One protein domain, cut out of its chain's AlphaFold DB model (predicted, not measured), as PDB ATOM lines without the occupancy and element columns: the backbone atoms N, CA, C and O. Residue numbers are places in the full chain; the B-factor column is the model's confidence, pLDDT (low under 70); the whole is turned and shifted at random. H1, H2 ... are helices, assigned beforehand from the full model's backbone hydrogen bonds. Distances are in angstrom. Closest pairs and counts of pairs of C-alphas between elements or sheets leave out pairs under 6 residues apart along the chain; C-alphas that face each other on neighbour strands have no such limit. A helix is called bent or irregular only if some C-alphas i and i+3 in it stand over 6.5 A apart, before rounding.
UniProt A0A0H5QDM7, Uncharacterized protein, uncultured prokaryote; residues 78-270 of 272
ATOM      1  N   LEU A  78     -23.810 -18.290  33.434       89.38
ATOM      2  CA  LEU A  78     -22.496 -18.933  33.517       89.38
ATOM      3  C   LEU A  78     -22.429 -19.984  34.635       89.38
ATOM      4  O   LEU A  78     -21.905 -21.072  34.422       89.38
ATOM      5  N   LYS A  79     -22.980 -19.691  35.823       89.06
ATOM      6  CA  LYS A  79     -22.955 -20.619  36.974       89.06
ATOM      7  C   LYS A  79     -23.803 -21.866  36.770       89.06
ATOM      8  O   LYS A  79     -23.444 -22.925  37.269       89.06
ATOM      9  N   THR A  80     -24.936 -21.721  36.093       90.44
ATOM     10  CA  THR A  80     -25.875 -22.825  35.845       90.44
ATOM     11  C   THR A  80     -25.498 -23.674  34.639       90.44
ATOM     12  O   THR A  80     -26.100 -24.716  34.434       90.44
ATOM     13  N   GLY A  81     -24.517 -23.248  33.837       91.12
ATOM     14  CA  GLY A  81     -24.138 -23.947  32.612       91.12
ATOM     15  C   GLY A  81     -24.988 -23.579  31.393       91.12
ATOM     16  O   GLY A  81     -24.630 -23.957  30.283       91.12
ATOM     17  N   LEU A  82     -26.053 -22.779  31.552       92.88
ATOM     18  CA  LEU A  82     -26.969 -22.429  30.460       92.88
ATOM     19  C   LEU A  82     -26.249 -21.793  29.261       92.88
ATOM     20  O   LEU A  82     -26.590 -22.074  28.117       92.88
ATOM     21  N   PHE A  83     -25.231 -20.966  29.520       92.44
ATOM     22  CA  PHE A  83     -24.422 -20.351  28.462       92.44
ATOM     23  C   PHE A  83     -23.677 -21.385  27.602       92.44
ATOM     24  O   PHE A  83     -23.578 -21.226  26.386       92.44
ATOM     25  N   TYR A  84     -23.170 -22.454  28.220       91.94
ATOM     26  CA  TYR A  84     -22.438 -23.516  27.528       91.94
ATOM     27  C   TYR A  84     -23.360 -24.319  26.628       91.94
ATOM     28  O   TYR A  84     -23.048 -24.517  25.456       91.94
ATOM     29  N   GLU A  85     -24.504 -24.724  27.168       91.88
ATOM     30  CA  GLU A  85     -25.497 -25.476  26.412       91.88
ATOM     31  C   GLU A  85     -26.061 -24.639  25.261       91.88
ATOM     32  O   GLU A  85     -26.166 -25.120  24.136       91.88
ATOM     33  N   ALA A  86     -26.322 -23.348  25.491       90.75
ATOM     34  CA  ALA A  86     -26.762 -22.440  24.438       90.75
ATOM     35  C   ALA A  86     -25.715 -22.294  23.314       90.75
ATOM     36  O   ALA A  86     -26.065 -22.329  22.132       90.75
ATOM     37  N   ASP A  87     -24.421 -22.183  23.647       90.69
ATOM     38  CA  ASP A  87     -23.358 -22.122  22.633       90.69
ATOM     39  C   ASP A  87     -23.193 -23.468  21.911       90.69
ATOM     40  O   ASP A  87     -22.951 -23.496  20.703       90.69
ATOM     41  N   HIS A  88     -23.370 -24.586  22.619       90.38
ATOM     42  CA  HIS A  88     -23.341 -25.923  22.032       90.38
ATOM     43  C   HIS A  88     -24.457 -26.108  20.997       90.38
ATOM     44  O   HIS A  88     -24.177 -26.495  19.862       90.38
ATOM     45  N   VAL A  89     -25.690 -25.740  21.347       90.06
ATOM     46  CA  VAL A  89     -26.857 -25.755  20.450       90.06
ATOM     47  C   VAL A  89     -26.611 -24.893  19.219       90.06
ATOM     48  O   VAL A  89     -26.773 -25.356  18.089       90.06
ATOM     49  N   ARG A  90     -26.123 -23.662  19.411       86.19
ATOM     50  CA  ARG A  90     -25.776 -22.753  18.309       86.19
ATOM     51  C   ARG A  90     -24.748 -23.365  17.355       86.19
ATOM     52  O   ARG A  90     -24.913 -23.295  16.136       86.19
ATOM     53  N   ARG A  91     -23.679 -23.969  17.883       85.75
ATOM     54  CA  ARG A  91     -22.664 -24.653  17.062       85.75
ATOM     55  C   ARG A  91     -23.230 -25.879  16.356       85.75
ATOM     56  O   ARG A  91     -22.867 -26.111  15.206       85.75
ATOM     57  N   GLY A  92     -24.103 -26.634  17.019       87.81
ATOM     58  CA  GLY A  92     -24.805 -27.776  16.438       87.81
ATOM     59  C   GLY A  92     -25.608 -27.371  15.205       87.81
ATOM     60  O   GLY A  92     -25.425 -27.960  14.143       87.81
ATOM     61  N   MET A  93     -26.407 -26.304  15.311       84.38
ATOM     62  CA  MET A  93     -27.196 -25.775  14.191       84.38
ATOM     63  C   MET A  93     -26.313 -25.330  13.014       84.38
ATOM     64  O   MET A  93     -26.587 -25.674  11.864       84.38
ATOM     65  N   LEU A  94     -25.212 -24.617  13.286       79.31
ATOM     66  CA  LEU A  94     -24.241 -24.223  12.253       79.31
ATOM     67  C   LEU A  94     -23.612 -25.429  11.547       79.31
ATOM     68  O   LEU A  94     -23.461 -25.436  10.323       79.31
ATOM     69  N   LEU A  95     -23.218 -26.439  12.323       84.00
ATOM     70  CA  LEU A  95     -22.576 -27.636  11.800       84.00
ATOM     71  C   LEU A  95     -23.546 -28.457  10.944       84.00
ATOM     72  O   LEU A  95     -23.166 -28.887   9.856       84.00
ATOM     73  N   ALA A  96     -24.789 -28.633  11.401       84.38
ATOM     74  CA  ALA A  96     -25.839 -29.319  10.654       84.38
ATOM     75  C   ALA A  96     -26.062 -28.658   9.287       84.38
ATOM     76  O   ALA A  96     -25.960 -29.325   8.257       84.38
ATOM     77  N   ALA A  97     -26.223 -27.330   9.266       78.38
ATOM     78  CA  ALA A  97     -26.353 -26.573   8.026       78.38
ATOM     79  C   ALA A  97     -25.154 -26.810   7.095       78.38
ATOM     80  O   ALA A  97     -25.324 -27.241   5.953       78.38
ATOM     81  N   SER A  98     -23.931 -26.598   7.597       78.94
ATOM     82  CA  SER A  98     -22.694 -26.755   6.823       78.94
ATOM     83  C   SER A  98     -22.547 -28.156   6.219       78.94
ATOM     84  O   SER A  98     -22.092 -28.294   5.078       78.94
ATOM     85  N   ASN A  99     -22.929 -29.198   6.960       84.56
ATOM     86  CA  ASN A  99     -22.868 -30.577   6.486       84.56
ATOM     87  C   ASN A  99     -23.825 -30.806   5.312       84.56
ATOM     88  O   ASN A  99     -23.397 -31.334   4.289       84.56
ATOM     89  N   ARG A 100     -25.074 -30.335   5.410       82.06
ATOM     90  CA  ARG A 100     -26.077 -30.473   4.340       82.06
ATOM     91  C   ARG A 100     -25.692 -29.766   3.052       82.06
ATOM     92  O   ARG A 100     -25.915 -30.281   1.961       82.06
ATOM     93  N   ILE A 101     -25.054 -28.607   3.154       74.88
ATOM     94  CA  ILE A 101     -24.572 -27.892   1.967       74.88
ATOM     95  C   ILE A 101     -23.376 -28.604   1.348       74.88
ATOM     96  O   ILE A 101     -23.244 -28.646   0.125       74.88
ATOM     97  N   THR A 102     -22.501 -29.169   2.178       79.50
ATOM     98  CA  THR A 102     -21.372 -29.971   1.696       79.50
ATOM     99  C   THR A 102     -21.875 -31.224   0.979       79.50
ATOM    100  O   THR A 102     -21.386 -31.524  -0.106       79.50
ATOM    101  N   GLU A 103     -22.891 -31.895   1.530       82.25
ATOM    102  CA  GLU A 103     -23.589 -33.031   0.915       82.25
ATOM    103  C   GLU A 103     -24.189 -32.644  -0.445       82.25
ATOM    104  O   GLU A 103     -23.850 -33.254  -1.457       82.25
ATOM    105  N   ALA A 104     -24.969 -31.559  -0.508       74.06
ATOM    106  CA  ALA A 104     -25.526 -31.056  -1.767       74.06
ATOM    107  C   ALA A 104     -24.435 -30.736  -2.809       74.06
ATOM    108  O   ALA A 104     -24.585 -31.020  -3.995       74.06
ATOM    109  N   THR A 105     -23.303 -30.182  -2.367       69.38
ATOM    110  CA  THR A 105     -22.172 -29.851  -3.250       69.38
ATOM    111  C   THR A 105     -21.441 -31.100  -3.750       69.38
ATOM    112  O   THR A 105     -20.987 -31.130  -4.894       69.38
ATOM    113  N   ALA A 106     -21.319 -32.136  -2.916       74.31
ATOM    114  CA  ALA A 106     -20.711 -33.405  -3.301       74.31
ATOM    115  C   ALA A 106     -21.576 -34.145  -4.331       74.31
ATOM    116  O   ALA A 106     -21.054 -34.563  -5.365       74.31
ATOM    117  N   ASN A 107     -22.891 -34.204  -4.098       74.19
ATOM    118  CA  ASN A 107     -23.850 -34.816  -5.017       74.19
ATOM    119  C   ASN A 107     -23.805 -34.149  -6.404       74.19
ATOM    120  O   ASN A 107     -23.774 -34.838  -7.422       74.19
ATOM    121  N   LEU A 108     -23.679 -32.815  -6.445       65.56
ATOM    122  CA  LEU A 108     -23.431 -32.069  -7.686       65.56
ATOM    123  C   LEU A 108     -22.156 -32.515  -8.388       65.56
ATOM    124  O   LEU A 108     -22.173 -32.770  -9.589       65.56
ATOM    125  N   GLY A 109     -21.046 -32.584  -7.652       63.12
ATOM    126  CA  GLY A 109     -19.746 -32.971  -8.192       63.12
ATOM    127  C   GLY A 109     -19.772 -34.344  -8.864       63.12
ATOM    128  O   GLY A 109     -19.248 -34.490  -9.970       63.12
ATOM    129  N   GLU A 110     -20.420 -35.329  -8.242       65.94
ATOM    130  CA  GLU A 110     -20.567 -36.678  -8.800       65.94
ATOM    131  C   GLU A 110     -21.406 -36.687 -10.082       65.94
ATOM    132  O   GLU A 110     -21.023 -37.315 -11.073       65.94
ATOM    133  N   GLU A 111     -22.496 -35.923 -10.116       63.94
ATOM    134  CA  GLU A 111     -23.357 -35.823 -11.292       63.94
ATOM    135  C   GLU A 111     -22.656 -35.127 -12.474       63.94
ATOM    136  O   GLU A 111     -22.749 -35.589 -13.618       63.94
ATOM    137  N   THR A 112     -21.848 -34.089 -12.200       59.72
ATOM    138  CA  THR A 112     -21.030 -33.412 -13.227       59.72
ATOM    139  C   THR A 112     -20.045 -34.358 -13.916       59.72
ATOM    140  O   THR A 112     -19.775 -34.215 -15.111       59.72
ATOM    141  N   ALA A 113     -19.510 -35.331 -13.172       59.28
ATOM    142  CA  ALA A 113     -18.528 -36.286 -13.664       59.28
ATOM    143  C   ALA A 113     -19.164 -37.401 -14.512       59.28
ATOM    144  O   ALA A 113     -18.481 -37.989 -15.353       59.28
ATOM    145  N   LEU A 114     -20.453 -37.686 -14.300       57.91
ATOM    146  CA  LEU A 114     -21.176 -38.784 -14.942       57.91
ATOM    147  C   LEU A 114     -21.865 -38.384 -16.250       57.91
ATOM    148  O   LEU A 114     -21.840 -39.171 -17.198       57.91
ATOM    149  N   HIS A 115     -22.475 -37.196 -16.321       56.53
ATOM    150  CA  HIS A 115     -23.461 -36.920 -17.374       56.53
ATOM    151  C   HIS A 115     -23.048 -35.932 -18.466       56.53
ATOM    152  O   HIS A 115     -23.629 -35.993 -19.541       56.53
ATOM    153  N   GLY A 116     -22.034 -35.080 -18.273       56.69
ATOM    154  CA  GLY A 116     -21.469 -34.228 -19.339       56.69
ATOM    155  C   GLY A 116     -22.432 -33.267 -20.072       56.69
ATOM    156  O   GLY A 116     -21.977 -32.519 -20.938       56.69
ATOM    157  N   GLU A 117     -23.728 -33.258 -19.755       55.41
ATOM    158  CA  GLU A 117     -24.760 -32.450 -20.407       55.41
ATOM    159  C   GLU A 117     -24.975 -31.118 -19.670       55.41
ATOM    160  O   GLU A 117     -25.021 -31.056 -18.445       55.41
ATOM    161  N   ASP A 118     -25.053 -30.035 -20.453       62.31
ATOM    162  CA  ASP A 118     -25.192 -28.634 -20.030       62.31
ATOM    163  C   ASP A 118     -24.207 -28.179 -18.935       62.31
ATOM    164  O   ASP A 118     -24.575 -27.664 -17.876       62.31
ATOM    165  N   ALA A 119     -22.911 -28.264 -19.256       60.75
ATOM    166  CA  ALA A 119     -21.819 -27.719 -18.446       60.75
ATOM    167  C   ALA A 119     -22.064 -26.271 -17.967       60.75
ATOM    168  O   ALA A 119     -21.582 -25.897 -16.903       60.75
ATOM    169  N   GLU A 120     -22.812 -25.447 -18.710       62.03
ATOM    170  CA  GLU A 120     -23.187 -24.090 -18.284       62.03
ATOM    171  C   GLU A 120     -24.207 -24.073 -17.134       62.03
ATOM    172  O   GLU A 120     -23.998 -23.345 -16.164       62.03
ATOM    173  N   LYS A 121     -25.269 -24.891 -17.184       62.84
ATOM    174  CA  LYS A 121     -26.271 -24.969 -16.101       62.84
ATOM    175  C   LYS A 121     -25.673 -25.573 -14.838       62.84
ATOM    176  O   LYS A 121     -25.884 -25.063 -13.741       62.84
ATOM    177  N   ILE A 122     -24.862 -26.613 -15.012       64.38
ATOM    178  CA  ILE A 122     -24.128 -27.263 -13.930       64.38
ATOM    179  C   ILE A 122     -23.115 -26.297 -13.293       64.38
ATOM    180  O   ILE A 122     -23.004 -26.229 -12.069       64.38
ATOM    181  N   ASN A 123     -22.403 -25.494 -14.096       66.69
ATOM    182  CA  ASN A 123     -21.504 -24.466 -13.569       66.69
ATOM    183  C   ASN A 123     -22.254 -23.357 -12.829       66.69
ATOM    184  O   ASN A 123     -21.777 -22.924 -11.785       66.69
ATOM    185  N   LEU A 124     -23.412 -22.917 -13.327       65.62
ATOM    186  CA  LEU A 124     -24.247 -21.937 -12.635       65.62
ATOM    187  C   LEU A 124     -24.688 -22.468 -11.263       65.62
ATOM    188  O   LEU A 124     -24.550 -21.769 -10.265       65.62
ATOM    189  N   MET A 125     -25.124 -23.726 -11.199       64.50
ATOM    190  CA  MET A 125     -25.556 -24.389  -9.966       64.50
ATOM    191  C   MET A 125     -24.405 -24.573  -8.973       64.50
ATOM    192  O   MET A 125     -24.549 -24.246  -7.797       64.50
ATOM    193  N   ARG A 126     -23.227 -24.989  -9.451       66.31
ATOM    194  CA  ARG A 126     -22.000 -25.043  -8.646       66.31
ATOM    195  C   ARG A 126     -21.620 -23.664  -8.106       66.31
ATOM    196  O   ARG A 126     -21.340 -23.548  -6.920       66.31
ATOM    197  N   CYS A 127     -21.660 -22.616  -8.929       65.25
ATOM    198  CA  CYS A 127     -21.397 -21.242  -8.494       65.25
ATOM    199  C   CYS A 127     -22.417 -20.763  -7.449       65.25
ATOM    200  O   CYS A 127     -22.026 -20.109  -6.482       65.25
ATOM    201  N   THR A 128     -23.701 -21.106  -7.595       65.75
ATOM    202  CA  THR A 128     -24.737 -20.805  -6.595       65.75
ATOM    203  C   THR A 128     -24.470 -21.546  -5.284       65.75
ATOM    204  O   THR A 128     -24.549 -20.928  -4.228       65.75
ATOM    205  N   MET A 129     -24.067 -22.821  -5.318       66.12
ATOM    206  CA  MET A 129     -23.728 -23.586  -4.106       66.12
ATOM    207  C   MET A 129     -22.437 -23.116  -3.444       66.12
ATOM    208  O   MET A 129     -22.382 -23.009  -2.225       66.12
ATOM    209  N   GLU A 130     -21.408 -22.772  -4.216       66.69
ATOM    210  CA  GLU A 130     -20.187 -22.148  -3.698       66.69
ATOM    211  C   GLU A 130     -20.490 -20.776  -3.079       66.69
ATOM    212  O   GLU A 130     -19.914 -20.416  -2.053       66.69
ATOM    213  N   SER A 131     -21.421 -20.022  -3.671       64.50
ATOM    214  CA  SER A 131     -21.897 -18.750  -3.122       64.50
ATOM    215  C   SER A 131     -22.695 -18.966  -1.842       64.50
ATOM    216  O   SER A 131     -22.441 -18.266  -0.873       64.50
ATOM    217  N   LEU A 132     -23.567 -19.975  -1.774       64.00
ATOM    218  CA  LEU A 132     -24.254 -20.359  -0.540       64.00
ATOM    219  C   LEU A 132     -23.257 -20.821   0.526       64.00
ATOM    220  O   LEU A 132     -23.317 -20.341   1.645       64.00
ATOM    221  N   GLN A 133     -22.271 -21.657   0.193       64.56
ATOM    222  CA  GLN A 133     -21.200 -22.041   1.118       64.56
ATOM    223  C   GLN A 133     -20.420 -20.833   1.634       64.56
ATOM    224  O   GLN A 133     -20.063 -20.795   2.810       64.56
ATOM    225  N   LYS A 134     -20.133 -19.852   0.772       64.69
ATOM    226  CA  LYS A 134     -19.518 -18.588   1.187       64.69
ATOM    227  C   LYS A 134     -20.451 -17.801   2.098       64.69
ATOM    228  O   LYS A 134     -19.986 -17.375   3.144       64.69
ATOM    229  N   VAL A 135     -21.736 -17.697   1.754       60.22
ATOM    230  CA  VAL A 135     -22.769 -17.043   2.567       60.22
ATOM    231  C   VAL A 135     -22.900 -17.712   3.931       60.22
ATOM    232  O   VAL A 135     -23.003 -16.991   4.907       60.22
ATOM    233  N   LEU A 136     -22.808 -19.043   4.041       60.22
ATOM    234  CA  LEU A 136     -22.786 -19.748   5.329       60.22
ATOM    235  C   LEU A 136     -21.497 -19.563   6.112       60.22
ATOM    236  O   LEU A 136     -21.535 -19.436   7.330       60.22
ATOM    237  N   LYS A 137     -20.351 -19.540   5.433       58.22
ATOM    238  CA  LYS A 137     -19.071 -19.212   6.078       58.22
ATOM    239  C   LYS A 137     -19.041 -17.764   6.560       58.22
ATOM    240  O   LYS A 137     -18.345 -17.466   7.522       58.22
ATOM    241  N   SER A 138     -19.796 -16.895   5.898       51.53
ATOM    242  CA  SER A 138     -20.020 -15.508   6.268       51.53
ATOM    243  C   SER A 138     -21.356 -15.310   6.989       51.53
ATOM    244  O   SER A 138     -21.837 -14.192   7.064       51.53
ATOM    245  N   PHE A 139     -22.029 -16.354   7.460       54.94
ATOM    246  CA  PHE A 139     -23.340 -16.196   8.080       54.94
ATOM    247  C   PHE A 139     -23.132 -15.771   9.533       54.94
ATOM    248  O   PHE A 139     -22.348 -16.412  10.232       54.94
ATOM    249  N   ASP A 140     -23.790 -14.696   9.988       56.22
ATOM    250  CA  ASP A 140     -23.726 -14.278  11.394       56.22
ATOM    251  C   ASP A 140     -24.669 -15.171  12.221       56.22
ATOM    252  O   ASP A 140     -25.890 -15.056  12.102       56.22
ATOM    253  N   PRO A 141     -24.147 -16.067  13.078       51.25
ATOM    254  CA  PRO A 141     -24.975 -16.938  13.902       51.25
ATOM    255  C   PRO A 141     -25.718 -16.209  15.032       51.25
ATOM    256  O   PRO A 141     -26.398 -16.875  15.808       51.25
ATOM    257  N   GLN A 142     -25.582 -14.883  15.154       49.53
ATOM    258  CA  GLN A 142     -26.348 -14.037  16.078       49.53
ATOM    259  C   GLN A 142     -27.667 -13.500  15.484       49.53
ATOM    260  O   GLN A 142     -28.108 -12.397  15.820       49.53
ATOM    261  N   SER A 143     -28.298 -14.234  14.572       60.00
ATOM    262  CA  SER A 143     -29.724 -14.051  14.305       60.00
ATOM    263  C   SER A 143     -30.343 -15.395  13.909       60.00
ATOM    264  O   SER A 143     -30.242 -15.821  12.758       60.00
ATOM    265  N   PRO A 144     -30.990 -16.090  14.852       54.84
ATOM    266  CA  PRO A 144     -31.758 -17.296  14.599       54.84
ATOM    267  C   PRO A 144     -32.880 -17.069  13.589       54.84
ATOM    268  O   PRO A 144     -33.166 -17.946  12.777       54.84
ATOM    269  N   GLU A 145     -33.450 -15.862  13.575       55.25
ATOM    270  CA  GLU A 145     -34.361 -15.413  12.527       55.25
ATOM    271  C   GLU A 145     -33.689 -15.449  11.159       55.25
ATOM    272  O   GLU A 145     -34.276 -16.008  10.246       55.25
ATOM    273  N   GLN A 146     -32.457 -14.944  11.012       63.41
ATOM    274  CA  GLN A 146     -31.708 -15.074   9.758       63.41
ATOM    275  C   GLN A 146     -31.368 -16.527   9.440       63.41
ATOM    276  O   GLN A 146     -31.207 -16.856   8.279       63.41
ATOM    277  N   MET A 147     -31.231 -17.399  10.440       61.47
ATOM    278  CA  MET A 147     -30.792 -18.791  10.279       61.47
ATOM    279  C   MET A 147     -31.939 -19.648   9.743       61.47
ATOM    280  O   MET A 147     -31.804 -20.342   8.733       61.47
ATOM    281  N   LEU A 148     -33.106 -19.504  10.371       63.62
ATOM    282  CA  LEU A 148     -34.360 -20.120   9.955       63.62
ATOM    283  C   LEU A 148     -34.937 -19.432   8.712       63.62
ATOM    284  O   LEU A 148     -35.486 -20.112   7.846       63.62
ATOM    285  N   SER A 149     -34.793 -18.107   8.567       64.06
ATOM    286  CA  SER A 149     -35.166 -17.411   7.332       64.06
ATOM    287  C   SER A 149     -34.235 -17.793   6.199       64.06
ATOM    288  O   SER A 149     -34.734 -18.029   5.116       64.06
ATOM    289  N   PHE A 150     -32.927 -17.938   6.424       64.69
ATOM    290  CA  PHE A 150     -31.994 -18.434   5.418       64.69
ATOM    291  C   PHE A 150     -32.389 -19.841   4.990       64.69
ATOM    292  O   PHE A 150     -32.560 -20.057   3.800       64.69
ATOM    293  N   ALA A 151     -32.647 -20.771   5.916       61.78
ATOM    294  CA  ALA A 151     -33.136 -22.107   5.566       61.78
ATOM    295  C   ALA A 151     -34.447 -22.059   4.748       61.78
ATOM    296  O   ALA A 151     -34.584 -22.732   3.725       61.78
ATOM    297  N   ARG A 152     -35.394 -21.198   5.144       63.50
ATOM    298  CA  ARG A 152     -36.687 -21.012   4.464       63.50
ATOM    299  C   ARG A 152     -36.569 -20.291   3.116       63.50
ATOM    300  O   ARG A 152     -37.320 -20.583   2.193       63.50
ATOM    301  N   ASP A 153     -35.661 -19.337   2.986       63.66
ATOM    302  CA  ASP A 153     -35.465 -18.534   1.781       63.66
ATOM    303  C   ASP A 153     -34.589 -19.276   0.774       63.66
ATOM    304  O   ASP A 153     -34.853 -19.201  -0.420       63.66
ATOM    305  N   VAL A 154     -33.645 -20.093   1.246       61.22
ATOM    306  CA  VAL A 154     -32.981 -21.146   0.470       61.22
ATOM    307  C   VAL A 154     -34.050 -22.047  -0.147       61.22
ATOM    308  O   VAL A 154     -34.080 -22.183  -1.365       61.22
ATOM    309  N   HIS A 155     -35.022 -22.531   0.636       56.47
ATOM    310  CA  HIS A 155     -36.157 -23.297   0.108       56.47
ATOM    311  C   HIS A 155     -36.982 -22.525  -0.951       56.47
ATOM    312  O   HIS A 155     -37.359 -23.107  -1.970       56.47
ATOM    313  N   LYS A 156     -37.240 -21.222  -0.772       58.62
ATOM    314  CA  LYS A 156     -37.994 -20.403  -1.750       58.62
ATOM    315  C   LYS A 156     -37.221 -20.084  -3.028       58.62
ATOM    316  O   LYS A 156     -37.828 -20.025  -4.094       58.62
ATOM    317  N   ILE A 157     -35.904 -19.876  -2.948       54.53
ATOM    318  CA  ILE A 157     -35.038 -19.696  -4.125       54.53
ATOM    319  C   ILE A 157     -35.125 -20.938  -5.030       54.53
ATOM    320  O   ILE A 157     -35.021 -20.803  -6.246       54.53
ATOM    321  N   TYR A 158     -35.406 -22.117  -4.462       51.25
ATOM    322  CA  TYR A 158     -35.614 -23.368  -5.203       51.25
ATOM    323  C   TYR A 158     -37.028 -23.581  -5.757       51.25
ATOM    324  O   TYR A 158     -37.170 -24.295  -6.746       51.25
ATOM    325  N   GLU A 159     -38.068 -22.974  -5.171       50.53
ATOM    326  CA  GLU A 159     -39.428 -23.002  -5.748       50.53
ATOM    327  C   GLU A 159     -39.539 -22.156  -7.020       50.53
ATOM    328  O   GLU A 159     -40.418 -22.393  -7.854       50.53
ATOM    329  N   ILE A 160     -38.630 -21.192  -7.202       47.56
ATOM    330  CA  ILE A 160     -38.409 -20.549  -8.495       47.56
ATOM    331  C   ILE A 160     -37.669 -21.564  -9.362       47.56
ATOM    332  O   ILE A 160     -36.446 -21.535  -9.455       47.56
ATOM    333  N   ASP A 161     -38.458 -22.485  -9.919       45.41
ATOM    334  CA  ASP A 161     -38.177 -23.402 -11.020       45.41
ATOM    335  C   ASP A 161     -36.749 -23.212 -11.548       45.41
ATOM    336  O   ASP A 161     -36.492 -22.313 -12.353       45.41
ATOM    337  N   MET A 162     -35.802 -23.996 -11.013       50.09
ATOM    338  CA  MET A 162     -34.427 -24.094 -11.505       50.09
ATOM    339  C   MET A 162     -34.507 -24.604 -12.948       50.09
ATOM    340  O   MET A 162     -34.453 -25.802 -13.219       50.09
ATOM    341  N   LEU A 163     -34.747 -23.638 -13.836       47.50
ATOM    342  CA  LEU A 163     -35.222 -23.683 -15.215       47.50
ATOM    343  C   LEU A 163     -34.833 -24.973 -15.961       47.50
ATOM    344  O   LEU A 163     -33.868 -24.999 -16.727       47.50
ATOM    345  N   GLY A 164     -35.620 -26.039 -15.769       50.91
ATOM    346  CA  GLY A 164     -35.540 -27.272 -16.557       50.91
ATOM    347  C   GLY A 164     -34.423 -28.263 -16.198       50.91
ATOM    348  O   GLY A 164     -33.917 -28.917 -17.108       50.91
ATOM    349  N   LEU A 165     -34.035 -28.387 -14.921       51.38
ATOM    350  CA  LEU A 165     -32.964 -29.298 -14.461       51.38
ATOM    351  C   LEU A 165     -33.401 -30.725 -14.052       51.38
ATOM    352  O   LEU A 165     -32.543 -31.565 -13.809       51.38
ATOM    353  N   GLY A 166     -34.700 -31.042 -14.024       60.16
ATOM    354  CA  GLY A 166     -35.177 -32.430 -13.876       60.16
ATOM    355  C   GLY A 166     -34.690 -33.152 -12.603       60.16
ATOM    356  O   GLY A 166     -34.709 -32.575 -11.519       60.16
ATOM    357  N   GLU A 167     -34.288 -34.424 -12.722       59.62
ATOM    358  CA  GLU A 167     -33.884 -35.284 -11.589       59.62
ATOM    359  C   GLU A 167     -32.612 -34.800 -10.861       59.62
ATOM    360  O   GLU A 167     -32.510 -34.977  -9.648       59.62
ATOM    361  N   SER A 168     -31.709 -34.097 -11.554       56.88
ATOM    362  CA  SER A 168     -30.480 -33.502 -10.997       56.88
ATOM    363  C   SER A 168     -30.747 -32.427  -9.940       56.88
ATOM    364  O   SER A 168     -29.943 -32.185  -9.038       56.88
ATOM    365  N   ALA A 169     -31.917 -31.781 -10.005       60.19
ATOM    366  CA  ALA A 169     -32.333 -30.828  -8.984       60.19
ATOM    367  C   ALA A 169     -32.565 -31.519  -7.627       60.19
ATOM    368  O   ALA A 169     -32.184 -30.972  -6.594       60.19
ATOM    369  N   ASN A 170     -33.105 -32.745  -7.626       64.88
ATOM    370  CA  ASN A 170     -33.477 -33.466  -6.403       64.88
ATOM    371  C   ASN A 170     -32.269 -33.863  -5.545       64.88
ATOM    372  O   ASN A 170     -32.344 -33.817  -4.319       64.88
ATOM    373  N   LEU A 171     -31.137 -34.173  -6.182       64.19
ATOM    374  CA  LEU A 171     -29.882 -34.536  -5.514       64.19
ATOM    375  C   LEU A 171     -29.298 -33.400  -4.657       64.19
ATOM    376  O   LEU A 171     -28.498 -33.644  -3.750       64.19
ATOM    377  N   CYS A 172     -29.717 -32.163  -4.928       63.28
ATOM    378  CA  CYS A 172     -29.266 -30.959  -4.234       63.28
ATOM    379  C   CYS A 172     -30.341 -30.386  -3.318       63.28
ATOM    380  O   CYS A 172     -30.026 -29.848  -2.260       63.28
ATOM    381  N   THR A 173     -31.609 -30.473  -3.725       67.25
ATOM    382  CA  THR A 173     -32.724 -29.899  -2.969       67.25
ATOM    383  C   THR A 173     -33.058 -30.721  -1.732       67.25
ATOM    384  O   THR A 173     -33.380 -30.124  -0.710       67.25
ATOM    385  N   GLU A 174     -32.917 -32.050  -1.776       73.06
ATOM    386  CA  GLU A 174     -33.225 -32.916  -0.631       73.06
ATOM    387  C   GLU A 174     -32.312 -32.662   0.588       73.06
ATOM    388  O   GLU A 174     -32.840 -32.490   1.689       73.06
ATOM    389  N   PRO A 175     -30.971 -32.563   0.464       73.94
ATOM    390  CA  PRO A 175     -30.131 -32.199   1.606       73.94
ATOM    391  C   PRO A 175     -30.445 -30.802   2.158       73.94
ATOM    392  O   PRO A 175     -30.413 -30.588   3.367       73.94
ATOM    393  N   LEU A 176     -30.766 -29.844   1.285       70.94
ATOM    394  CA  LEU A 176     -30.998 -28.454   1.680       70.94
ATOM    395  C   LEU A 176     -32.359 -28.240   2.349       70.94
ATOM    396  O   LEU A 176     -32.444 -27.439   3.279       70.94
ATOM    397  N   SER A 177     -33.402 -28.970   1.940       73.31
ATOM    398  CA  SER A 177     -34.715 -28.912   2.595       73.31
ATOM    399  C   SER A 177     -34.681 -29.462   4.022       73.31
ATOM    400  O   SER A 177     -35.485 -29.053   4.851       73.31
ATOM    401  N   ARG A 178     -33.726 -30.348   4.328       81.81
ATOM    402  CA  ARG A 178     -33.549 -30.940   5.664       81.81
ATOM    403  C   ARG A 178     -32.836 -30.028   6.662       81.81
ATOM    404  O   ARG A 178     -32.830 -30.331   7.847       81.81
ATOM    405  N   ILE A 179     -32.262 -28.899   6.228       79.56
ATOM    406  CA  ILE A 179     -31.554 -27.976   7.133       79.56
ATOM    407  C   ILE A 179     -32.483 -27.459   8.235       79.56
ATOM    408  O   ILE A 179     -32.079 -27.418   9.395       79.56
ATOM    409  N   SER A 180     -33.717 -27.071   7.892       77.69
ATOM    410  CA  SER A 180     -34.679 -26.606   8.896       77.69
ATOM    411  C   SER A 180     -35.069 -27.726   9.856       77.69
ATOM    412  O   SER A 180     -35.099 -27.493  11.056       77.69
ATOM    413  N   GLU A 181     -35.302 -28.936   9.345       84.56
ATOM    414  CA  GLU A 181     -35.671 -30.101  10.159       84.56
ATOM    415  C   GLU A 181     -34.565 -30.452  11.166       84.56
ATOM    416  O   GLU A 181     -34.843 -30.587  12.356       84.56
ATOM    417  N   ASP A 182     -33.304 -30.502  10.720       86.44
ATOM    418  CA  ASP A 182     -32.154 -30.772  11.590       86.44
ATOM    419  C   ASP A 182     -31.998 -29.679  12.673       86.44
ATOM    420  O   ASP A 182     -31.689 -29.971  13.829       86.44
ATOM    421  N   MET A 183     -32.206 -28.399  12.326       84.62
ATOM    422  CA  MET A 183     -32.146 -27.295  13.296       84.62
ATOM    423  C   MET A 183     -33.276 -27.369  14.326       84.62
ATOM    424  O   MET A 183     -33.043 -27.148  15.516       84.62
ATOM    425  N   GLU A 184     -34.494 -27.681  13.881       87.12
ATOM    426  CA  GLU A 184     -35.652 -27.866  14.754       87.12
ATOM    427  C   GLU A 184     -35.445 -29.039  15.716       87.12
ATOM    428  O   GLU A 184     -35.738 -28.908  16.904       87.12
ATOM    429  N   GLU A 185     -34.889 -30.156  15.242       90.75
ATOM    430  CA  GLU A 185     -34.546 -31.312  16.076       90.75
ATOM    431  C   GLU A 185     -33.547 -30.929  17.177       90.75
ATOM    432  O   GLU A 185     -33.811 -31.172  18.354       90.75
ATOM    433  N   ILE A 186     -32.465 -30.222  16.831       91.06
ATOM    434  CA  ILE A 186     -31.455 -29.762  17.799       91.06
ATOM    435  C   ILE A 186     -32.073 -28.837  18.864       91.06
ATOM    436  O   ILE A 186     -31.780 -28.969  20.058       91.06
ATOM    437  N   LEU A 187     -32.937 -27.900  18.459       90.06
ATOM    438  CA  LEU A 187     -33.643 -27.012  19.392       90.06
ATOM    439  C   LEU A 187     -34.594 -27.796  20.301       90.06
ATOM    440  O   LEU A 187     -34.669 -27.538  21.507       90.06
ATOM    441  N   ASN A 188     -35.321 -28.756  19.732       91.12
ATOM    442  CA  ASN A 188     -36.250 -29.601  20.465       91.12
ATOM    443  C   ASN A 188     -35.523 -30.452  21.501       91.12
ATOM    444  O   ASN A 188     -35.976 -30.497  22.645       91.12
ATOM    445  N   ASP A 189     -34.395 -31.057  21.145       92.81
ATOM    446  CA  ASP A 189     -33.581 -31.861  22.053       92.81
ATOM    447  C   ASP A 189     -33.085 -31.035  23.239       92.81
ATOM    448  O   ASP A 189     -33.238 -31.449  24.392       92.81
ATOM    449  N   PHE A 190     -32.591 -29.822  22.980       93.25
ATOM    450  CA  PHE A 190     -32.152 -28.908  24.030       93.25
ATOM    451  C   PHE A 190     -33.278 -28.549  25.003       93.25
ATOM    452  O   PHE A 190     -33.130 -28.753  26.208       93.25
ATOM    453  N   PHE A 191     -34.417 -28.047  24.514       92.00
ATOM    454  CA  PHE A 191     -35.520 -27.620  25.386       92.00
ATOM    455  C   PHE A 191     -36.303 -28.788  25.999       92.00
ATOM    456  O   PHE A 191     -36.958 -28.619  27.033       92.00
ATOM    457  N   CYS A 192     -36.254 -29.980  25.395       89.88
ATOM    458  CA  CYS A 192     -36.896 -31.172  25.936       89.88
ATOM    459  C   CYS A 192     -36.034 -31.921  26.955       89.88
ATOM    460  O   CYS A 192     -36.612 -32.698  27.731       89.88
ATOM    461  N   SER A 193     -34.722 -31.671  26.994       93.19
ATOM    462  CA  SER A 193     -33.804 -32.312  27.933       93.19
ATOM    463  C   SER A 193     -34.207 -32.046  29.392       93.19
ATOM    464  O   SER A 193     -34.734 -30.985  29.744       93.19
ATOM    465  N   LEU A 194     -34.003 -33.043  30.261       90.56
ATOM    466  CA  LEU A 194     -34.302 -32.902  31.690       90.56
ATOM    467  C   LEU A 194     -33.404 -31.838  32.334       90.56
ATOM    468  O   LEU A 194     -33.890 -31.017  33.103       90.56
ATOM    469  N   GLU A 195     -32.125 -31.833  31.963       89.94
ATOM    470  CA  GLU A 195     -31.107 -30.918  32.476       89.94
ATOM    471  C   GLU A 195     -31.440 -29.459  32.151       89.94
ATOM    472  O   GLU A 195     -31.536 -28.631  33.055       89.94
ATOM    473  N   THR A 196     -31.754 -29.145  30.891       90.06
ATOM    474  CA  THR A 196     -32.152 -27.787  30.496       90.06
ATOM    475  C   THR A 196     -33.442 -27.362  31.193       90.06
ATOM    476  O   THR A 196     -33.551 -26.225  31.648       90.06
ATOM    477  N   LYS A 197     -34.429 -28.257  31.339       91.25
ATOM    478  CA  LYS A 197     -35.674 -27.940  32.063       91.25
ATOM    479  C   LYS A 197     -35.426 -27.614  33.535       91.25
ATOM    480  O   LYS A 197     -36.091 -26.726  34.072       91.25
ATOM    481  N   GLU A 198     -34.503 -28.315  34.184       92.00
ATOM    482  CA  GLU A 198     -34.098 -28.032  35.563       92.00
ATOM    483  C   GLU A 198     -33.360 -26.692  35.659       92.00
ATOM    484  O   GLU A 198     -33.753 -25.849  36.465       92.00
ATOM    485  N   ILE A 199     -32.399 -26.435  34.765       92.19
ATOM    486  CA  ILE A 199     -31.666 -25.162  34.689       92.19
ATOM    487  C   ILE A 199     -32.621 -23.975  34.492       92.19
ATOM    488  O   ILE A 199     -32.547 -22.985  35.222       92.19
ATOM    489  N   LEU A 200     -33.549 -24.065  33.532       91.69
ATOM    490  CA  LEU A 200     -34.518 -22.999  33.261       91.69
ATOM    491  C   LEU A 200     -35.419 -22.747  34.471       91.69
ATOM    492  O   LEU A 200     -35.659 -21.596  34.836       91.69
ATOM    493  N   LYS A 201     -35.868 -23.814  35.141       91.81
ATOM    494  CA  LYS A 201     -36.684 -23.711  36.352       91.81
ATOM    495  C   LYS A 201     -35.930 -23.034  37.497       91.81
ATOM    496  O   LYS A 201     -36.515 -22.183  38.167       91.81
ATOM    497  N   ASP A 202     -34.662 -23.377  37.707       90.44
ATOM    498  CA  ASP A 202     -33.818 -22.785  38.753       90.44
ATOM    499  C   ASP A 202     -33.549 -21.295  38.505       90.44
ATOM    500  O   ASP A 202     -33.479 -20.502  39.446       90.44
ATOM    501  N   LEU A 203     -33.482 -20.893  37.235       88.94
ATOM    502  CA  LEU A 203     -33.371 -19.497  36.811       88.94
ATOM    503  C   LEU A 203     -34.715 -18.748  36.799       88.94
ATOM    504  O   LEU A 203     -34.739 -17.544  36.544       88.94
ATOM    505  N   GLY A 204     -35.835 -19.427  37.072       88.88
ATOM    506  CA  GLY A 204     -37.178 -18.840  37.007       88.88
ATOM    507  C   GLY A 204     -37.645 -18.511  35.584       88.88
ATOM    508  O   GLY A 204     -38.554 -17.699  35.412       88.88
ATOM    509  N   LEU A 205     -37.028 -19.124  34.574       89.69
ATOM    510  CA  LEU A 205     -37.366 -18.974  33.165       89.69
ATOM    511  C   LEU A 205     -38.427 -20.001  32.759       89.69
ATOM    512  O   LEU A 205     -38.423 -21.152  33.204       89.69
ATOM    513  N   SER A 206     -39.348 -19.594  31.890       87.62
ATOM    514  CA  SER A 206     -40.284 -20.517  31.250       87.62
ATOM    515  C   SER A 206     -39.635 -21.185  30.046       87.62
ATOM    516  O   SER A 206     -38.886 -20.543  29.311       87.62
ATOM    517  N   VAL A 207     -39.992 -22.444  29.792       86.88
ATOM    518  CA  VAL A 207     -39.680 -23.074  28.506       86.88
ATOM    519  C   VAL A 207     -40.398 -22.278  27.406       86.88
ATOM    520  O   VAL A 207     -41.609 -22.058  27.538       86.88
ATOM    521  N   PRO A 208     -39.684 -21.812  26.368       85.88
ATOM    522  CA  PRO A 208     -40.295 -21.099  25.254       85.88
ATOM    523  C   PRO A 208     -41.326 -21.975  24.514       85.88
ATOM    524  O   PRO A 208     -41.302 -23.208  24.649       85.88
ATOM    525  N   PRO A 209     -42.247 -21.356  23.750       83.81
ATOM    526  CA  PRO A 209     -43.233 -22.058  22.930       83.81
ATOM    527  C   PRO A 209     -42.618 -23.138  22.028       83.81
ATOM    528  O   PRO A 209     -41.411 -23.192  21.820       83.81
ATOM    529  N   GLU A 210     -43.449 -24.032  21.486       81.62
ATOM    530  CA  GLU A 210     -42.986 -25.045  20.520       81.62
ATOM    531  C   GLU A 210     -42.567 -24.455  19.167       81.62
ATOM    532  O   GLU A 210     -41.983 -25.174  18.363       81.62
ATOM    533  N   ASP A 211     -42.810 -23.162  18.931       85.19
ATOM    534  CA  ASP A 211     -42.329 -22.502  17.725       85.19
ATOM    535  C   ASP A 211     -40.787 -22.480  17.696       85.19
ATOM    536  O   ASP A 211     -40.148 -22.047  18.666       85.19
ATOM    537  N   PRO A 212     -40.159 -22.944  16.604       80.12
ATOM    538  CA  PRO A 212     -38.708 -23.020  16.519       80.12
ATOM    539  C   PRO A 212     -38.047 -21.642  16.488       80.12
ATOM    540  O   PRO A 212     -36.917 -21.508  16.952       80.12
ATOM    541  N   THR A 213     -38.748 -20.610  16.014       81.38
ATOM    542  CA  THR A 213     -38.250 -19.228  16.008       81.38
ATOM    543  C   THR A 213     -38.120 -18.718  17.437       81.38
ATOM    544  O   THR A 213     -37.039 -18.280  17.828       81.38
ATOM    545  N   ASP A 214     -39.175 -18.880  18.243       85.25
ATOM    546  CA  ASP A 214     -39.183 -18.470  19.653       85.25
ATOM    547  C   ASP A 214     -38.097 -19.209  20.460       85.25
ATOM    548  O   ASP A 214     -37.420 -18.638  21.320       85.25
ATOM    549  N   ARG A 215     -37.904 -20.505  20.179       88.12
ATOM    550  CA  ARG A 215     -36.860 -21.333  20.806       88.12
ATOM    551  C   ARG A 215     -35.463 -20.851  20.459       88.12
ATOM    552  O   ARG A 215     -34.602 -20.765  21.337       88.12
ATOM    553  N   ALA A 216     -35.234 -20.552  19.191       85.06
ATOM    554  CA  ALA A 216     -33.933 -20.124  18.726       85.06
ATOM    555  C   ALA A 216     -33.601 -18.704  19.232       85.06
ATOM    556  O   ALA A 216     -32.473 -18.465  19.666       85.06
ATOM    557  N   GLU A 217     -34.590 -17.805  19.298       86.00
ATOM    558  CA  GLU A 217     -34.462 -16.484  19.933       86.00
ATOM    559  C   GLU A 217     -34.122 -16.598  21.428       86.00
ATOM    560  O   GLU A 217     -33.257 -15.878  21.929       86.00
ATOM    561  N   ALA A 218     -34.728 -17.546  22.146       89.69
ATOM    562  CA  ALA A 218     -34.405 -17.775  23.551       89.69
ATOM    563  C   ALA A 218     -32.943 -18.221  23.753       89.69
ATOM    564  O   ALA A 218     -32.249 -17.657  24.600       89.69
ATOM    565  N   VAL A 219     -32.455 -19.187  22.958       90.00
ATOM    566  CA  VAL A 219     -31.041 -19.627  22.980       90.00
ATOM    567  C   VAL A 219     -30.107 -18.441  22.766       90.00
ATOM    568  O   VAL A 219     -29.128 -18.258  23.491       90.00
ATOM    569  N   GLU A 220     -30.432 -17.601  21.793       85.88
ATOM    570  CA  GLU A 220     -29.670 -16.402  21.502       85.88
ATOM    571  C   GLU A 220     -29.700 -15.381  22.644       85.88
ATOM    572  O   GLU A 220     -28.658 -14.826  22.998       85.88
ATOM    573  N   SER A 221     -30.864 -15.133  23.241       89.31
ATOM    574  CA  SER A 221     -30.985 -14.210  24.365       89.31
ATOM    575  C   SER A 221     -30.091 -14.634  25.533       89.31
ATOM    576  O   SER A 221     -29.538 -13.769  26.214       89.31
ATOM    577  N   TYR A 222     -29.918 -15.940  25.762       91.50
ATOM    578  CA  TYR A 222     -29.012 -16.451  26.794       91.50
ATOM    579  C   TYR A 222     -27.545 -16.159  26.471       91.50
ATOM    580  O   TYR A 222     -26.782 -15.790  27.366       91.50
ATOM    581  N   LEU A 223     -27.154 -16.279  25.200       90.81
ATOM    582  CA  LEU A 223     -25.806 -15.948  24.741       90.81
ATOM    583  C   LEU A 223     -25.533 -14.446  24.830       90.81
ATOM    584  O   LEU A 223     -24.540 -14.049  25.440       90.81
ATOM    585  N   ARG A 224     -26.425 -13.613  24.276       89.44
ATOM    586  CA  ARG A 224     -26.278 -12.148  24.277       89.44
ATOM    587  C   ARG A 224     -26.166 -11.590  25.685       89.44
ATOM    588  O   ARG A 224     -25.261 -10.814  25.944       89.44
ATOM    589  N   ALA A 225     -26.998 -12.054  26.619       90.56
ATOM    590  CA  ALA A 225     -26.945 -11.579  27.999       90.56
ATOM    591  C   ALA A 225     -25.550 -11.728  28.636       90.56
ATOM    592  O   ALA A 225     -25.136 -10.867  29.408       90.56
ATOM    593  N   VAL A 226     -24.822 -12.804  28.318       90.75
ATOM    594  CA  VAL A 226     -23.458 -13.025  28.824       90.75
ATOM    595  C   VAL A 226     -22.429 -12.222  28.036       90.75
ATOM    596  O   VAL A 226     -21.550 -11.618  28.645       90.75
ATOM    597  N   LEU A 227     -22.531 -12.214  26.707       90.56
ATOM    598  CA  LEU A 227     -21.577 -11.523  25.838       90.56
ATOM    599  C   LEU A 227     -21.646 -10.000  26.013       90.56
ATOM    600  O   LEU A 227     -20.611  -9.374  26.197       90.56
ATOM    601  N   ASP A 228     -22.845  -9.421  26.081       89.19
ATOM    602  CA  ASP A 228     -23.044  -7.983  26.289       89.19
ATOM    603  C   ASP A 228     -22.490  -7.536  27.650       89.19
ATOM    604  O   ASP A 228     -21.857  -6.483  27.759       89.19
ATOM    605  N   ALA A 229     -22.693  -8.350  28.693       87.12
ATOM    606  CA  ALA A 229     -22.150  -8.091  30.024       87.12
ATOM    607  C   ALA A 229     -20.624  -8.255  30.067       87.12
ATOM    608  O   ALA A 229     -19.951  -7.534  30.801       87.12
ATOM    609  N   TYR A 230     -20.067  -9.192  29.296       88.31
ATOM    610  CA  TYR A 230     -18.622  -9.336  29.149       88.31
ATOM    611  C   TYR A 230     -18.020  -8.122  28.429       88.31
ATOM    612  O   TYR A 230     -17.061  -7.540  28.927       88.31
ATOM    613  N   ASP A 231     -18.613  -7.690  27.318       87.06
ATOM    614  CA  ASP A 231     -18.107  -6.571  26.523       87.06
ATOM    615  C   ASP A 231     -18.239  -5.225  27.261       87.06
ATOM    616  O   ASP A 231     -17.354  -4.373  27.161       87.06
ATOM    617  N   SER A 232     -19.318  -5.039  28.028       84.75
ATOM    618  CA  SER A 232     -19.604  -3.777  28.727       84.75
ATOM    619  C   SER A 232     -18.968  -3.694  30.120       84.75
ATOM    620  O   SER A 232     -18.462  -2.639  30.499       84.75
ATOM    621  N   ASP A 233     -18.953  -4.799  30.875       84.81
ATOM    622  CA  ASP A 233     -18.632  -4.824  32.310       84.81
ATOM    623  C   ASP A 233     -17.736  -6.024  32.702       84.81
ATOM    624  O   ASP A 233     -17.891  -6.627  33.773       84.81
ATOM    625  N   SER A 234     -16.754  -6.368  31.855       82.06
ATOM    626  CA  SER A 234     -15.842  -7.517  32.047       82.06
ATOM    627  C   SER A 234     -15.211  -7.605  33.442       82.06
ATOM    628  O   SER A 234     -15.130  -8.695  34.013       82.06
ATOM    629  N   GLU A 235     -14.772  -6.482  34.018       79.88
ATOM    630  CA  GLU A 235     -14.145  -6.445  35.344       79.88
ATOM    631  C   GLU A 235     -15.133  -6.855  36.444       79.88
ATOM    632  O   GLU A 235     -14.815  -7.689  37.297       79.88
ATOM    633  N   GLN A 236     -16.356  -6.312  36.407       77.56
ATOM    634  CA  GLN A 236     -17.398  -6.628  37.386       77.56
ATOM    635  C   GLN A 236     -17.850  -8.077  37.270       77.56
ATOM    636  O   GLN A 236     -18.023  -8.756  38.287       77.56
ATOM    637  N   LEU A 237     -17.994  -8.567  36.038       77.50
ATOM    638  CA  LEU A 237     -18.317  -9.960  35.779       77.50
ATOM    639  C   LEU A 237     -17.204 -10.875  36.311       77.50
ATOM    640  O   LEU A 237     -17.492 -11.808  37.058       77.50
ATOM    641  N   SER A 238     -15.937 -10.559  36.034       78.94
ATOM    642  CA  SER A 238     -14.772 -11.344  36.472       78.94
ATOM    643  C   SER A 238     -14.652 -11.447  37.993       78.94
ATOM    644  O   SER A 238     -14.360 -12.521  38.522       78.94
ATOM    645  N   MET A 239     -14.959 -10.370  38.726       77.88
ATOM    646  CA  MET A 239     -14.963 -10.388  40.194       77.88
ATOM    647  C   MET A 239     -15.946 -11.408  40.790       77.88
ATOM    648  O   MET A 239     -15.754 -11.854  41.922       77.88
ATOM    649  N   ARG A 240     -16.985 -11.826  40.053       78.25
ATOM    650  CA  ARG A 240     -17.950 -12.833  40.529       78.25
ATOM    651  C   ARG A 240     -17.458 -14.275  40.408       78.25
ATOM    652  O   ARG A 240     -18.144 -15.176  40.898       78.25
ATOM    653  N   PHE A 241     -16.299 -14.481  39.782       81.38
ATOM    654  CA  PHE A 241     -15.746 -15.790  39.436       81.38
ATOM    655  C   PHE A 241     -14.287 -15.971  39.876       81.38
ATOM    656  O   PHE A 241     -13.547 -16.744  39.272       81.38
ATOM    657  N   VAL A 242     -13.868 -15.302  40.955       74.38
ATOM    658  CA  VAL A 242     -12.546 -15.521  41.568       74.38
ATOM    659  C   VAL A 242     -12.404 -16.996  41.980       74.38
ATOM    660  O   VAL A 242     -13.194 -17.492  42.784       74.38
ATOM    661  N   GLY A 243     -11.412 -17.703  41.426       68.75
ATOM    662  CA  GLY A 243     -11.223 -19.151  41.589       68.75
ATOM    663  C   GLY A 243     -12.016 -20.027  40.607       68.75
ATOM    664  O   GLY A 243     -12.069 -21.247  40.762       68.75
ATOM    665  N   SER A 244     -12.683 -19.433  39.620       79.06
ATOM    666  CA  SER A 244     -13.365 -20.110  38.509       79.06
ATOM    667  C   SER A 244     -13.191 -19.310  37.216       79.06
ATOM    668  O   SER A 244     -14.126 -19.129  36.437       79.06
ATOM    669  N   GLU A 245     -11.967 -18.838  36.982       84.00
ATOM    670  CA  GLU A 245     -11.608 -17.957  35.865       84.00
ATOM    671  C   GLU A 245     -11.872 -18.610  34.499       84.00
ATOM    672  O   GLU A 245     -12.079 -17.917  33.504       84.00
ATOM    673  N   PHE A 246     -11.931 -19.947  34.454       84.88
ATOM    674  CA  PHE A 246     -12.262 -20.706  33.249       84.88
ATOM    675  C   PHE A 246     -13.653 -20.377  32.679       84.88
ATOM    676  O   PHE A 246     -13.877 -20.544  31.481       84.88
ATOM    677  N   LEU A 247     -14.591 -19.914  33.517       83.81
ATOM    678  CA  LEU A 247     -15.932 -19.533  33.068       83.81
ATOM    679  C   LEU A 247     -15.894 -18.245  32.234       83.81
ATOM    680  O   LEU A 247     -16.555 -18.139  31.204       83.81
ATOM    681  N   ILE A 248     -15.057 -17.294  32.648       87.38
ATOM    682  CA  ILE A 248     -14.860 -16.024  31.946       87.38
ATOM    683  C   ILE A 248     -14.023 -16.218  30.686       87.38
ATOM    684  O   ILE A 248     -14.372 -15.679  29.639       87.38
ATOM    685  N   SER A 249     -12.973 -17.041  30.748       88.31
ATOM    686  CA  SER A 249     -12.164 -17.330  29.559       88.31
ATOM    687  C   SER A 249     -12.962 -18.057  28.473       88.31
ATOM    688  O   SER A 249     -12.680 -17.906  27.285       88.31
ATOM    689  N   TYR A 250     -13.992 -18.820  28.852       89.25
ATOM    690  CA  TYR A 250     -14.919 -19.398  27.888       89.25
ATOM    691  C   TYR A 250     -15.784 -18.330  27.205       89.25
ATOM    692  O   TYR A 250     -15.897 -18.345  25.981       89.25
ATOM    693  N   ALA A 251     -16.346 -17.382  27.962       88.12
ATOM    694  CA  ALA A 251     -17.099 -16.261  27.393       88.12
ATOM    695  C   ALA A 251     -16.229 -15.412  26.446       88.12
ATOM    696  O   ALA A 251     -16.654 -15.110  25.333       88.12
ATOM    697  N   GLU A 252     -14.982 -15.132  26.834       89.00
ATOM    698  CA  GLU A 252     -13.983 -14.464  25.991       89.00
ATOM    699  C   GLU A 252     -13.731 -15.230  24.686       89.00
ATOM    700  O   GLU A 252     -13.739 -14.651  23.600       89.00
ATOM    701  N   LYS A 253     -13.531 -16.551  24.770       90.31
ATOM    702  CA  LYS A 253     -13.336 -17.400  23.590       90.31
ATOM    703  C   LYS A 253     -14.530 -17.309  22.638       90.31
ATOM    704  O   LYS A 253     -14.327 -17.138  21.438       90.31
ATOM    705  N   VAL A 254     -15.753 -17.425  23.157       86.31
ATOM    706  CA  VAL A 254     -16.976 -17.336  22.343       86.31
ATOM    707  C   VAL A 254     -17.114 -15.941  21.721       86.31
ATOM    708  O   VAL A 254     -17.392 -15.856  20.525       86.31
ATOM    709  N   SER A 255     -16.846 -14.870  22.479       86.06
ATOM    710  CA  SER A 255     -16.857 -13.487  21.974       86.06
ATOM    711  C   SER A 255     -15.865 -13.304  20.819       86.06
ATOM    712  O   SER A 255     -16.250 -12.888  19.727       86.06
ATOM    713  N   ASN A 256     -14.614 -13.740  20.995       85.56
ATOM    714  CA  ASN A 256     -13.576 -13.657  19.965       85.56
ATOM    715  C   ASN A 256     -13.921 -14.464  18.706       85.56
ATOM    716  O   ASN A 256     -13.719 -13.993  17.587       85.56
ATOM    717  N   GLU A 257     -14.452 -15.680  18.853       81.81
ATOM    718  CA  GLU A 257     -14.879 -16.489  17.708       81.81
ATOM    719  C   GLU A 257     -16.006 -15.815  16.912       81.81
ATOM    720  O   GLU A 257     -15.984 -15.832  15.680       81.81
ATOM    721  N   MET A 258     -16.958 -15.180  17.599       76.19
ATOM    722  CA  MET A 258     -18.043 -14.433  16.960       76.19
ATOM    723  C   MET A 258     -17.555 -13.129  16.312       76.19
ATOM    724  O   MET A 258     -17.980 -12.801  15.203       76.19
ATOM    725  N   ALA A 259     -16.630 -12.410  16.949       76.81
ATOM    726  CA  ALA A 259     -16.018 -11.208  16.390       76.81
ATOM    727  C   ALA A 259     -15.228 -11.519  15.106       76.81
ATOM    728  O   ALA A 259     -15.427 -10.864  14.083       76.81
ATOM    729  N   ASN A 260     -14.423 -12.586  15.112       73.94
ATOM    730  CA  ASN A 260     -13.658 -13.029  13.943       73.94
ATOM    731  C   ASN A 260     -14.563 -13.435  12.764       73.94
ATOM    732  O   ASN A 260     -14.248 -13.148  11.604       73.94
ATOM    733  N   ALA A 261     -15.703 -14.076  13.047       66.62
ATOM    734  CA  ALA A 261     -16.698 -14.397  12.024       66.62
ATOM    735  C   ALA A 261     -17.281 -13.123  11.379       66.62
ATOM    736  O   ALA A 261     -17.430 -13.057  10.158       66.62
ATOM    737  N   ARG A 262     -17.534 -12.076  12.179       64.31
ATOM    738  CA  ARG A 262     -18.030 -10.767  11.712       64.31
ATOM    739  C   ARG A 262     -17.004  -9.948  10.933       64.31
ATOM    740  O   ARG A 262     -17.382  -9.207  10.027       64.31
ATOM    741  N   GLU A 263     -15.723 -10.039  11.270       63.19
ATOM    742  CA  GLU A 263     -14.666  -9.345  10.525       63.19
ATOM    743  C   GLU A 263     -14.422  -9.986   9.156       63.19
ATOM    744  O   GLU A 263     -14.393  -9.277   8.149       63.19
ATOM    745  N   SER A 264     -14.404 -11.322   9.091       59.28
ATOM    746  CA  SER A 264     -14.322 -12.080   7.826       59.28
ATOM    747  C   SER A 264     -15.460 -11.724   6.852       59.28
ATOM    748  O   SER A 264     -15.293 -11.711   5.634       59.28
ATOM    749  N   LEU A 265     -16.620 -11.385   7.412       53.06
ATOM    750  CA  LEU A 265     -17.819 -10.897   6.736       53.06
ATOM    751  C   LEU A 265     -17.630  -9.517   6.077       53.06
ATOM    752  O   LEU A 265     -18.074  -9.293   4.950       53.06
ATOM    753  N   LYS A 266     -16.960  -8.585   6.769       55.31
ATOM    754  CA  LYS A 266     -16.717  -7.215   6.282       55.31
ATOM    755  C   LYS A 266     -15.641  -7.168   5.201       55.31
ATOM    756  O   LYS A 266     -15.768  -6.389   4.259       55.31
ATOM    757  N   GLU A 267     -14.610  -8.001   5.311       49.59
ATOM    758  CA  GLU A 267     -13.534  -8.068   4.315       49.59
ATOM    759  C   GLU A 267     -13.998  -8.712   2.998       49.59
ATOM    760  O   GLU A 267     -13.606  -8.257   1.924       49.59
ATOM    761  N   GLY A 268     -14.904  -9.696   3.056       45.16
ATOM    762  CA  GLY A 268     -15.503 -10.314   1.866       45.16
ATOM    763  C   GLY A 268     -16.442  -9.396   1.069       45.16
ATOM    764  O   GLY A 268     -16.621  -9.612  -0.126       45.16
ATOM    765  N   GLY A 269     -17.006  -8.358   1.700       36.62
ATOM    766  CA  GLY A 269     -17.861  -7.353   1.051       36.62
ATOM    767  C   GLY A 269     -17.116  -6.129   0.500       36.62
ATOM    768  O   GLY A 269     -17.728  -5.288  -0.148       36.62
ATOM    769  N   ALA A 270     -15.809  -6.007   0.754       35.28
ATOM    770  CA  ALA A 270     -14.984  -4.878   0.308       35.28
ATOM    771  C   ALA A 270     -14.147  -5.183  -0.954       35.28
ATOM    772  O   ALA A 270     -13.310  -4.369  -1.344       35.28
TER     773      ALA A 270
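What this domain is: This is residues 78 to 270 of the 272 residues of an uncharacterized protein of uncultured prokaryote (UniProt A0A0H5QDM7). A long, narrow bundle of helices has H1 along most of its length, the nearly straight bent helix H4 packed along H1, H2 folded back on the second half of H1, and H3 side by side with H4. Toward the end where H1 begins, H6 crosses H1 steeply and then kinks near residue 233, H7 folds back from it, and the short H5 follows H4. The printed part has 193 residues with seven named helices, H1 to H7 in order, and no named strand; the class is all helix. It is only just loose, close to compact, with a radius of gyration of the C-alphas of 19.9 A and spans of 65 by 38 by 23 A.

How they stand to each other: H1, residues 82 to 115, forms a hairpin with H2, residues 119 to 137; they touch at a shallow tilt of 12 degrees, opposite ways, the closest C-alphas being Thr 105 and Met 129, 6.5 A apart. H3 is residues 144 to 159. H4, residues 167 to 192, was assigned as one helix by its hydrogen bonds but is bent: C-alphas 177 and 180 are 6.7 A apart, and its arms H4a, residues 167 to 177, and H4b, residues 180 to 192, stand at 22 degrees. H1, H3, H4a and H4b form a bundle, helices side by side. H1 touches H4a, closest at the C-alphas of Ala 104 and Cys 172, 4.5 A, and H4b, closest at those of Met 93 and Met 183, 5.3 A. H3 and H4a are a hairpin, with the C-alphas of His 155 and Ser 177 closest at 6.3 A. H5, residues 194 to 202, is close to but not clearly touching H1 and H4b. H6, residues 212 to 239, touches H1 at a steep tilt of 54 degrees, with the C-alphas of Ala 86 and Val 219 closest at 5.3 A; it is irregular, C-alphas 232 and 235 being 9.0 A apart. H7, residues 245 to 268, touches H6, closest at the C-alphas of Leu 227 and Ser 255, 6.4 A. Every O i to N i+4 pair is within hydrogen-bond range in H1, H2, H3, H4b, H5 and H7; H6 has 20 of 24, and H4a 3 of 7 beside 4 of 8 O i to N i+3 pairs.

Where its parts are: H1 begins with C-alpha 82 at (-26.969, -22.429, 30.460) and is 50.1 A long. H2 measures 26.1 A, H3 22.5 A, H6 35.8 A and H7 35.1 A, ending with C-alpha 268 at (-15.503, -10.314, 1.866).

The domain as a whole: The C-alphas of Glu 117 and Val 242 are the two farthest apart, 65.4 A. The printed part has no cut and no long link. Its mean pLDDT is 74.8; residues 105, 108 to 173, 243 and 261 to 270 are under 70.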